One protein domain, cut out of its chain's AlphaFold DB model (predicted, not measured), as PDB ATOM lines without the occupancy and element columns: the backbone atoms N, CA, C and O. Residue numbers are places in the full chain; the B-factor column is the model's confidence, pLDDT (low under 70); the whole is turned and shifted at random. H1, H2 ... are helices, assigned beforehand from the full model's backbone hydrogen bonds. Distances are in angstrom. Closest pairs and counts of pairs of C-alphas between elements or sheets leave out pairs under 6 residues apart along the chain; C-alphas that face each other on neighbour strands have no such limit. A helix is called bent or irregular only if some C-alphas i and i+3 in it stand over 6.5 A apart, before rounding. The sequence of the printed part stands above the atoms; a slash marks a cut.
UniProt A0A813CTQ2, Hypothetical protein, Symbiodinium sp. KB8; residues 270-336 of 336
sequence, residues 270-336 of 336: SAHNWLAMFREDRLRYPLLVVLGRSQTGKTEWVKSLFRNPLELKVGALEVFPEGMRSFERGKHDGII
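AT A GLANCE: This is residues 270 to 336 of the 336 residues of the protein "Hypothetical protein" of Symbiodinium sp. KB8 (UniProt A0A813CTQ2). This part has little regular structure: long loops wind between three short helices that sit separately, and residues 334 to 335 fold back beside residues 309 to 310. The 67 printed residues hold H1, H2 and H3 in that order, with no named strand; the class is all helix, with 21 residues in named elements. The whole is only just compact, close to loose, with a radius of gyration of the C-alphas of 13.1 A and spans of 33 by 28 by 21 A.

HOW THE PARTS SIT: Begin with H1, residues 270 to 279; it is apart from H2, residues 298 to 303, and from H3, residues 322 to 326. H2 and H3 are apart too. Every O i to N i+4 pair is within hydrogen-bond range in H2, but 4 of 6 in H1 and 0 of 1 in H3, where 2 of 2 O i to N i+3 pairs are. Residues 309 to 310 and 334 to 335 form a short parallel pairing.

IN THESE COORDINATES: Find C-alpha 270 at (31.436, 32.295, -58.657); from there H1 runs 15.5 A to C-alpha 279. H2 runs 8.6 A, and H3 8.1 A to C-alpha 326 at (50.946, 22.844, -39.995). H3 is neither bent nor irregular, but only just: C-alphas 322 and 325 are 6.1 A apart.

THE WHOLE: The printed part has no cut, and both links, residues 280 to 297 and 304 to 321, are long. Look for pLDDT under 70 at residues 315 to 317, 319 to 320 and 322.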
ATOM      1  N   SER A 270      31.900  32.819 -59.951       90.81
ATOM      2  CA  SER A 270      31.436  32.295 -58.657       90.81
ATOM      3  C   SER A 270      32.566  32.163 -57.634       90.81
ATOM      4  O   SER A 270      32.365  32.506 -56.474       90.81
ATOM      5  N   ALA A 271      33.760  31.750 -58.062       90.94
ATOM      6  CA  ALA A 271      34.928  31.637 -57.192       90.94
ATOM      7  C   ALA A 271      35.437  33.007 -56.725       90.94
ATOM      8  O   ALA A 271      35.764  33.178 -55.556       90.94
ATOM      9  N   HIS A 272      35.436  34.008 -57.612       89.69
ATOM     10  CA  HIS A 272      35.803  35.380 -57.252       89.69
ATOM     11  C   HIS A 272      34.795  36.007 -56.285       89.69
ATOM     12  O   HIS A 272      35.194  36.648 -55.315       89.69
ATOM     13  N   ASN A 273      33.498  35.789 -56.516       91.31
ATOM     14  CA  ASN A 273      32.446  36.253 -55.612       91.31
ATOM     15  C   ASN A 273      32.568  35.596 -54.233       91.31
ATOM     16  O   ASN A 273      32.437  36.275 -53.222       91.31
ATOM     17  N   TRP A 274      32.857  34.293 -54.197       93.62
ATOM     18  CA  TRP A 274      33.132  33.566 -52.961       93.62
ATOM     19  C   TRP A 274      34.352  34.138 -52.225       93.62
ATOM     20  O   TRP A 274      34.249  34.455 -51.044       93.62
ATOM     21  N   LEU A 275      35.474  34.359 -52.920       91.00
ATOM     22  CA  LEU A 275      36.693  34.912 -52.323       91.00
ATOM     23  C   LEU A 275      36.469  36.333 -51.776       91.00
ATOM     24  O   LEU A 275      36.978  36.686 -50.715       91.00
ATOM     25  N   ALA A 276      35.659  37.143 -52.466       90.06
ATOM     26  CA  ALA A 276      35.315  38.492 -52.027       90.06
ATOM     27  C   ALA A 276      34.566  38.518 -50.682       90.06
ATOM     28  O   ALA A 276      34.694  39.501 -49.954       90.06
ATOM     29  N   MET A 277      33.850  37.447 -50.316       90.69
ATOM     30  CA  MET A 277      33.149  37.358 -49.029       90.69
ATOM     31  C   MET A 277      34.092  37.345 -47.821       90.69
ATOM     32  O   MET A 277      33.670  37.723 -46.734       90.69
ATOM     33  N   PHE A 278      35.355  36.945 -47.997       88.44
ATOM     34  CA  PHE A 278      36.352  36.891 -46.918       88.44
ATOM     35  C   PHE A 278      36.937  38.265 -46.562       88.44
ATOM     36  O   PHE A 278      37.769  38.368 -45.666       88.44
ATOM     37  N   ARG A 279      36.517  39.332 -47.255       87.50
ATOM     38  CA  ARG A 279      36.849  40.716 -46.879       87.50
ATOM     39  C   ARG A 279      36.052  41.204 -45.672       87.50
ATOM     40  O   ARG A 279      36.444  42.186 -45.052       87.50
ATOM     41  N   GLU A 280      34.940  40.545 -45.373       88.50
ATOM     42  CA  GLU A 280      34.070  40.856 -44.248       88.50
ATOM     43  C   GLU A 280      34.216  39.769 -43.191       88.50
ATOM     44  O   GLU A 280      34.168  38.581 -43.517       88.50
ATOM     45  N   ASP A 281      34.358  40.171 -41.928       88.19
ATOM     46  CA  ASP A 281      34.405  39.207 -40.836       88.19
ATOM     47  C   ASP A 281      33.024  38.579 -40.603       88.19
ATOM     48  O   ASP A 281      32.001  39.267 -40.536       88.19
ATOM     49  N   ARG A 282      32.986  37.248 -40.516       86.06
ATOM     50  CA  ARG A 282      31.760  36.456 -40.384       86.06
ATOM     51  C   ARG A 282      31.979  35.284 -39.438       86.06
ATOM     52  O   ARG A 282      33.011  34.625 -39.457       86.06
ATOM     53  N   LEU A 283      30.935  34.936 -38.684       85.88
ATOM     54  CA  LEU A 283      30.938  33.763 -37.797       85.88
ATOM     55  C   LEU A 283      31.059  32.429 -38.551       85.88
ATOM     56  O   LEU A 283      31.482  31.429 -37.975       85.88
ATOM     57  N   ARG A 284      30.631  32.384 -39.819       87.38
ATOM     58  CA  ARG A 284      30.670  31.186 -40.666       87.38
ATOM     59  C   ARG A 284      31.029  31.573 -42.094       87.38
ATOM     60  O   ARG A 284      30.405  32.471 -42.660       87.38
ATOM     61  N   TYR A 285      31.976  30.844 -42.674       86.44
ATOM     62  CA  TYR A 285      32.392  31.010 -44.063       86.44
ATOM     63  C   TYR A 285      31.933  29.812 -44.901       86.44
ATOM     64  O   TYR A 285      32.022  28.672 -44.437       86.44
ATOM     65  N   PRO A 286      31.427  30.037 -46.123       89.50
ATOM     66  CA  PRO A 286      31.088  28.950 -47.030       89.50
ATOM     67  C   PRO A 286      32.350  28.258 -47.561       89.50
ATOM     68  O   PRO A 286      33.376  28.900 -47.781       89.50
ATOM     69  N   LEU A 287      32.245  26.959 -47.841       90.50
ATOM     70  CA  LEU A 287      33.289  26.188 -48.518       90.50
ATOM     71  C   LEU A 287      33.111  26.273 -50.040       90.50
ATOM     72  O   LEU A 287      31.994  26.139 -50.542       90.50
ATOM     73  N   LEU A 288      34.210  26.456 -50.775       91.12
ATOM     74  CA  LEU A 288      34.221  26.315 -52.229       91.12
ATOM     75  C   LEU A 288      34.480  24.852 -52.592       91.12
ATOM     76  O   LEU A 288      35.548  24.318 -52.309       91.12
ATOM     77  N   VAL A 289      33.518  24.214 -53.257       91.62
ATOM     78  CA  VAL A 289      33.660  22.835 -53.741       91.62
ATOM     79  C   VAL A 289      33.941  22.848 -55.237       91.62
ATOM     80  O   VAL A 289      33.165  23.396 -56.021       91.62
ATOM     81  N   VAL A 290      35.047  22.221 -55.641       89.56
ATOM     82  CA  VAL A 290      35.493  22.171 -57.039       89.56
ATOM     83  C   VAL A 290      35.361  20.755 -57.570       89.56
ATOM     84  O   VAL A 290      36.165  19.873 -57.266       89.56
ATOM     85  N   LEU A 291      34.341  20.539 -58.392       89.88
ATOM     86  CA  LEU A 291      34.076  19.248 -59.013       89.88
ATOM     87  C   LEU A 291      34.706  19.187 -60.402       89.88
ATOM     88  O   LEU A 291      34.572  20.099 -61.213       89.88
ATOM     89  N   GLY A 292      35.370  18.077 -60.701       85.12
ATOM     90  CA  GLY A 292      35.856  17.795 -62.046       85.12
ATOM     91  C   GLY A 292      36.649  16.500 -62.104       85.12
ATOM     92  O   GLY A 292      37.091  15.971 -61.081       85.12
ATOM     93  N   ARG A 293      36.831  15.985 -63.323       86.25
ATOM     94  CA  ARG A 293      37.489  14.696 -63.585       86.25
ATOM     95  C   ARG A 293      38.918  14.665 -63.037       86.25
ATOM     96  O   ARG A 293      39.514  15.704 -62.752       86.25
ATOM     97  N   SER A 294      39.472  13.470 -62.846       80.12
ATOM     98  CA  SER A 294      40.882  13.341 -62.459       80.12
ATOM     99  C   SER A 294      41.790  14.055 -63.473       80.12
ATOM    100  O   SER A 294      41.444  14.151 -64.648       80.12
ATOM    101  N   GLN A 295      42.921  14.591 -63.004       76.44
ATOM    102  CA  GLN A 295      43.951  15.256 -63.823       76.44
ATOM    103  C   GLN A 295      43.526  16.518 -64.605       76.44
ATOM    104  O   GLN A 295      44.264  16.988 -65.461       76.44
ATOM    105  N   THR A 296      42.398  17.155 -64.278       81.12
ATOM    106  CA  THR A 296      41.978  18.415 -64.931       81.12
ATOM    107  C   THR A 296      42.592  19.683 -64.314       81.12
ATOM    108  O   THR A 296      42.038  20.766 -64.470       81.12
ATOM    109  N   GLY A 297      43.681  19.565 -63.545       82.69
ATOM    110  CA  GLY A 297      44.363  20.715 -62.930       82.69
ATOM    111  C   GLY A 297      43.586  21.434 -61.819       82.69
ATOM    112  O   GLY A 297      43.890  22.582 -61.519       82.69
ATOM    113  N   LYS A 298      42.587  20.786 -61.197       87.81
ATOM    114  CA  LYS A 298      41.723  21.404 -60.166       87.81
ATOM    115  C   LYS A 298      42.516  21.977 -58.996       87.81
ATOM    116  O   LYS A 298      42.298  23.122 -58.628       87.81
ATOM    117  N   THR A 299      43.436  21.193 -58.442       85.94
ATOM    118  CA  THR A 299      44.272  21.610 -57.309       85.94
ATOM    119  C   THR A 299      45.091  22.846 -57.666       85.94
ATOM    120  O   THR A 299      45.120  23.811 -56.913       85.94
ATOM    121  N   GLU A 300      45.662  22.864 -58.868       84.81
ATOM    122  CA  GLU A 300      46.496  23.970 -59.337       84.81
ATOM    123  C   GLU A 300      45.672  25.222 -59.638       84.81
ATOM    124  O   GLU A 300      46.122  26.336 -59.367       84.81
ATOM    125  N   TRP A 301      44.436  25.047 -60.110       87.19
ATOM    126  CA  TRP A 301      43.479  26.137 -60.236       87.19
ATOM    127  C   TRP A 301      43.128  26.745 -58.880       87.19
ATOM    128  O   TRP A 301      43.231  27.959 -58.725       87.19
ATOM    129  N   VAL A 302      42.778  25.931 -57.879       88.44
ATOM    130  CA  VAL A 302      42.451  26.451 -56.542       88.44
ATOM    131  C   VAL A 302      43.665  27.127 -55.914       88.44
ATOM    132  O   VAL A 302      43.529  28.224 -55.381       88.44
ATOM    133  N   LYS A 303      44.866  26.549 -56.047       87.62
ATOM    134  CA  LYS A 303      46.109  27.173 -55.569       87.62
ATOM    135  C   LYS A 303      46.339  28.551 -56.166       87.62
ATOM    136  O   LYS A 303      46.837  29.417 -55.464       87.62
ATOM    137  N   SER A 304      45.950  28.774 -57.423       85.38
ATOM    138  CA  SER A 304      46.091  30.085 -58.066       85.38
ATOM    139  C   SER A 304      45.211  31.186 -57.455       85.38
ATOM    140  O   SER A 304      45.477  32.362 -57.690       85.38
ATOM    141  N   LEU A 305      44.194  30.831 -56.656       87.50
ATOM    142  CA  LEU A 305      43.349  31.795 -55.937       87.50
ATOM    143  C   LEU A 305      44.033  32.369 -54.684       87.50
ATOM    144  O   LEU A 305      43.568  33.375 -54.149       87.50
ATOM    145  N   PHE A 306      45.127  31.752 -54.231       87.31
ATOM    146  CA  PHE A 306      45.836  32.067 -52.992       87.31
ATOM    147  C   PHE A 306      47.318  32.353 -53.269       87.31
ATOM    148  O   PHE A 306      47.900  31.862 -54.235       87.31
ATOM    149  N   ARG A 307      47.964  33.151 -52.421       84.56
ATOM    150  CA  ARG A 307      49.405  33.435 -52.501       84.56
ATOM    151  C   ARG A 307      50.228  32.335 -51.847       84.56
ATOM    152  O   ARG A 307      51.300  32.010 -52.355       84.56
ATOM    153  N   ASN A 308      49.761  31.789 -50.728       87.81
ATOM    154  CA  ASN A 308      50.458  30.754 -49.977       87.81
ATOM    155  C   ASN A 308      49.469  29.791 -49.287       87.81
ATOM    156  O   ASN A 308      49.351  29.787 -48.060       87.81
ATOM    157  N   PRO A 309      48.733  28.973 -50.056       90.44
ATOM    158  CA  PRO A 309      47.756  28.060 -49.484       90.44
ATOM    159  C   PRO A 309      48.416  26.865 -48.789       90.44
ATOM    160  O   PRO A 309      49.442  26.353 -49.243       90.44
ATOM    161  N   LEU A 310      47.773  26.356 -47.739       89.56
ATOM    162  CA  LEU A 310      48.067  25.042 -47.176       89.56
ATOM    163  C   LEU A 310      47.251  23.976 -47.921       89.56
ATOM    164  O   LEU A 310      46.032  23.932 -47.779       89.56
ATOM    165  N   GLU A 311      47.915  23.119 -48.698       89.25
ATOM    166  CA  GLU A 311      47.278  21.961 -49.340       89.25
ATOM    167  C   GLU A 311      47.167  20.797 -48.352       89.25
ATOM    168  O   GLU A 311      48.175  20.337 -47.805       89.25
ATOM    169  N   LEU A 312      45.953  20.282 -48.164       86.31
ATOM    170  CA  LEU A 312      45.673  19.137 -47.311       86.31
ATOM    171  C   LEU A 312      45.061  18.000 -48.120       86.31
ATOM    172  O   LEU A 312      43.977  18.098 -48.686       86.31
ATOM    173  N   LYS A 313      45.734  16.851 -48.109       81.38
ATOM    174  CA  LYS A 313      45.170  15.625 -48.675       81.38
ATOM    175  C   LYS A 313      44.298  14.951 -47.627       81.38
ATOM    176  O   LYS A 313      44.800  14.286 -46.726       81.38
ATOM    177  N   VAL A 314      42.990  15.147 -47.740       74.38
ATOM    178  CA  VAL A 314      42.008  14.474 -46.885       74.38
ATOM    179  C   VAL A 314      41.773  13.067 -47.443       74.38
ATOM    180  O   VAL A 314      41.247  12.912 -48.544       74.38
ATOM    181  N   GLY A 315      42.251  12.050 -46.720       69.00
ATOM    182  CA  GLY A 315      42.001  10.635 -47.014       69.00
ATOM    183  C   GLY A 315      40.610  10.188 -46.549       69.00
ATOM    184  O   GLY A 315      39.658  10.966 -46.579       69.00
ATOM    185  N   ALA A 316      40.479   8.938 -46.091       61.47
ATOM    186  CA  ALA A 316      39.257   8.489 -45.422       61.47
ATOM    187  C   ALA A 316      38.972   9.388 -44.201       61.47
ATOM    188  O   ALA A 316      39.862   9.637 -43.389       61.47
ATOM    189  N   LEU A 317      37.735   9.882 -44.078       61.38
ATOM    190  CA  LEU A 317      37.287  10.859 -43.065       61.38
ATOM    191  C   LEU A 317      37.276  10.319 -41.619       61.38
ATOM    192  O   LEU A 317      36.699  10.934 -40.726       61.38
ATOM    193  N   GLU A 318      37.899   9.168 -41.383       73.12
ATOM    194  CA  GLU A 318      37.974   8.494 -40.087       73.12
ATOM    195  C   GLU A 318      38.977   9.173 -39.144       73.12
ATOM    196  O   GLU A 318      38.855   9.058 -37.925       73.12
ATOM    197  N   VAL A 319      39.950   9.915 -39.689       65.62
ATOM    198  CA  VAL A 319      41.008  10.573 -38.913       65.62
ATOM    199  C   VAL A 319      41.153  12.033 -39.335       65.62
ATOM    200  O   VAL A 319      41.162  12.366 -40.520       65.62
ATOM    201  N   PHE A 320      41.283  12.922 -38.347       68.12
ATOM    202  CA  PHE A 320      41.568  14.335 -38.581       68.12
ATOM    203  C   PHE A 320      42.905  14.489 -39.339       68.12
ATOM    204  O   PHE A 320      43.899  13.912 -38.893       68.12
ATOM    205  N   PRO A 321      42.981  15.254 -40.447       72.50
ATOM    206  CA  PRO A 321      44.192  15.313 -41.267       72.50
ATOM    207  C   PRO A 321      45.386  15.853 -40.472       72.50
ATOM    208  O   PRO A 321      45.351  16.992 -40.007       72.50
ATOM    209  N   GLU A 322      46.470  15.078 -40.341       69.31
ATOM    210  CA  GLU A 322      47.664  15.501 -39.584       69.31
ATOM    211  C   GLU A 322      48.241  16.832 -40.087       69.31
ATOM    212  O   GLU A 322      48.669  17.667 -39.287       69.31
ATOM    213  N   GLY A 323      48.156  17.077 -41.399       74.69
ATOM    214  CA  GLY A 323      48.618  18.313 -42.034       74.69
ATOM    215  C   GLY A 323      47.922  19.586 -41.538       74.69
ATOM    216  O   GLY A 323      48.503  20.663 -41.659       74.69
ATOM    217  N   MET A 324      46.735  19.497 -40.917       79.94
ATOM    218  CA  MET A 324      46.066  20.666 -40.320       79.94
ATOM    219  C   MET A 324      46.905  21.327 -39.224       79.94
ATOM    220  O   MET A 324      46.793  22.532 -39.010       79.94
ATOM    221  N   ARG A 325      47.762  20.566 -38.528       81.38
ATOM    222  CA  ARG A 325      48.634  21.106 -37.470       81.38
ATOM    223  C   ARG A 325      49.707  22.050 -38.009       81.38
ATOM    224  O   ARG A 325      50.234  22.854 -37.252       81.38
ATOM    225  N   SER A 326      49.986  21.981 -39.307       83.56
ATOM    226  CA  SER A 326      50.946  22.844 -39.995       83.56
ATOM    227  C   SER A 326      50.342  24.189 -40.423       83.56
ATOM    228  O   SER A 326      51.034  25.006 -41.031       83.56
ATOM    229  N   PHE A 327      49.058  24.446 -40.138       84.62
ATOM    230  CA  PHE A 327      48.417  25.714 -40.480       84.62
ATOM    231  C   PHE A 327      48.878  26.859 -39.572       84.62
ATOM    232  O   PHE A 327      48.442  27.021 -38.433       84.62
ATOM    233  N   GLU A 328      49.725  27.714 -40.130       86.50
ATOM    234  CA  GLU A 328      50.174  28.961 -39.512       86.50
ATOM    235  C   GLU A 328      49.431  30.181 -40.087       86.50
ATOM    236  O   GLU A 328      49.594  30.498 -41.267       86.50
ATOM    237  N   ARG A 329      48.678  30.916 -39.251       81.75
ATOM    238  CA  ARG A 329      47.884  32.099 -39.666       81.75
ATOM    239  C   ARG A 329      48.704  33.240 -40.277       81.75
ATOM    240  O   ARG A 329      48.176  34.004 -41.069       81.75
ATOM    241  N   GLY A 330      49.972  33.387 -39.885       83.25
ATOM    242  CA  GLY A 330      50.860  34.431 -40.418       83.25
ATOM    243  C   GLY A 330      51.508  34.070 -41.756       83.25
ATOM    244  O   GLY A 330      52.081  34.936 -42.411       83.25
ATOM    245  N   LYS A 331      51.434  32.796 -42.150       88.06
ATOM    246  CA  LYS A 331      52.117  32.251 -43.325       88.06
ATOM    247  C   LYS A 331      51.135  31.850 -44.414       88.06
ATOM    248  O   LYS A 331      51.420  32.113 -45.580       88.06
ATOM    249  N   HIS A 332      50.022  31.219 -44.051       90.25
ATOM    250  CA  HIS A 332      49.059  30.685 -45.005       90.25
ATOM    251  C   HIS A 332      47.836  31.587 -45.137       90.25
ATOM    252  O   HIS A 332      47.299  32.061 -44.137       90.25
ATOM    253  N   ASP A 333      47.374  31.783 -46.367       86.81
ATOM    254  CA  ASP A 333      46.220  32.627 -46.701       86.81
ATOM    255  C   ASP A 333      44.992  31.832 -47.175       86.81
ATOM    256  O   ASP A 333      43.966  32.412 -47.523       86.81
ATOM    257  N   GLY A 334      45.073  30.502 -47.136       87.19
ATOM    258  CA  GLY A 334      43.972  29.599 -47.441       87.19
ATOM    259  C   GLY A 334      44.292  28.155 -47.069       87.19
ATOM    260  O   GLY A 334      45.454  27.795 -46.874       87.19
ATOM    261  N   ILE A 335      43.249  27.332 -46.979       88.31
ATOM    262  CA  ILE A 335      43.340  25.876 -46.836       88.31
ATOM    263  C   ILE A 335      42.661  25.271 -48.065       88.31
ATOM    264  O   ILE A 335      41.544  25.680 -48.396       88.31
ATOM    265  N   ILE A 336      43.346  24.352 -48.746       86.88
ATOM    266  CA  ILE A 336      42.894  23.691 -49.981       86.88
ATOM    267  C   ILE A 336      42.748  22.199 -49.753       86.88
ATOM    268  O   ILE A 336      43.713  21.606 -49.217       86.88
TER     269      ILE A 336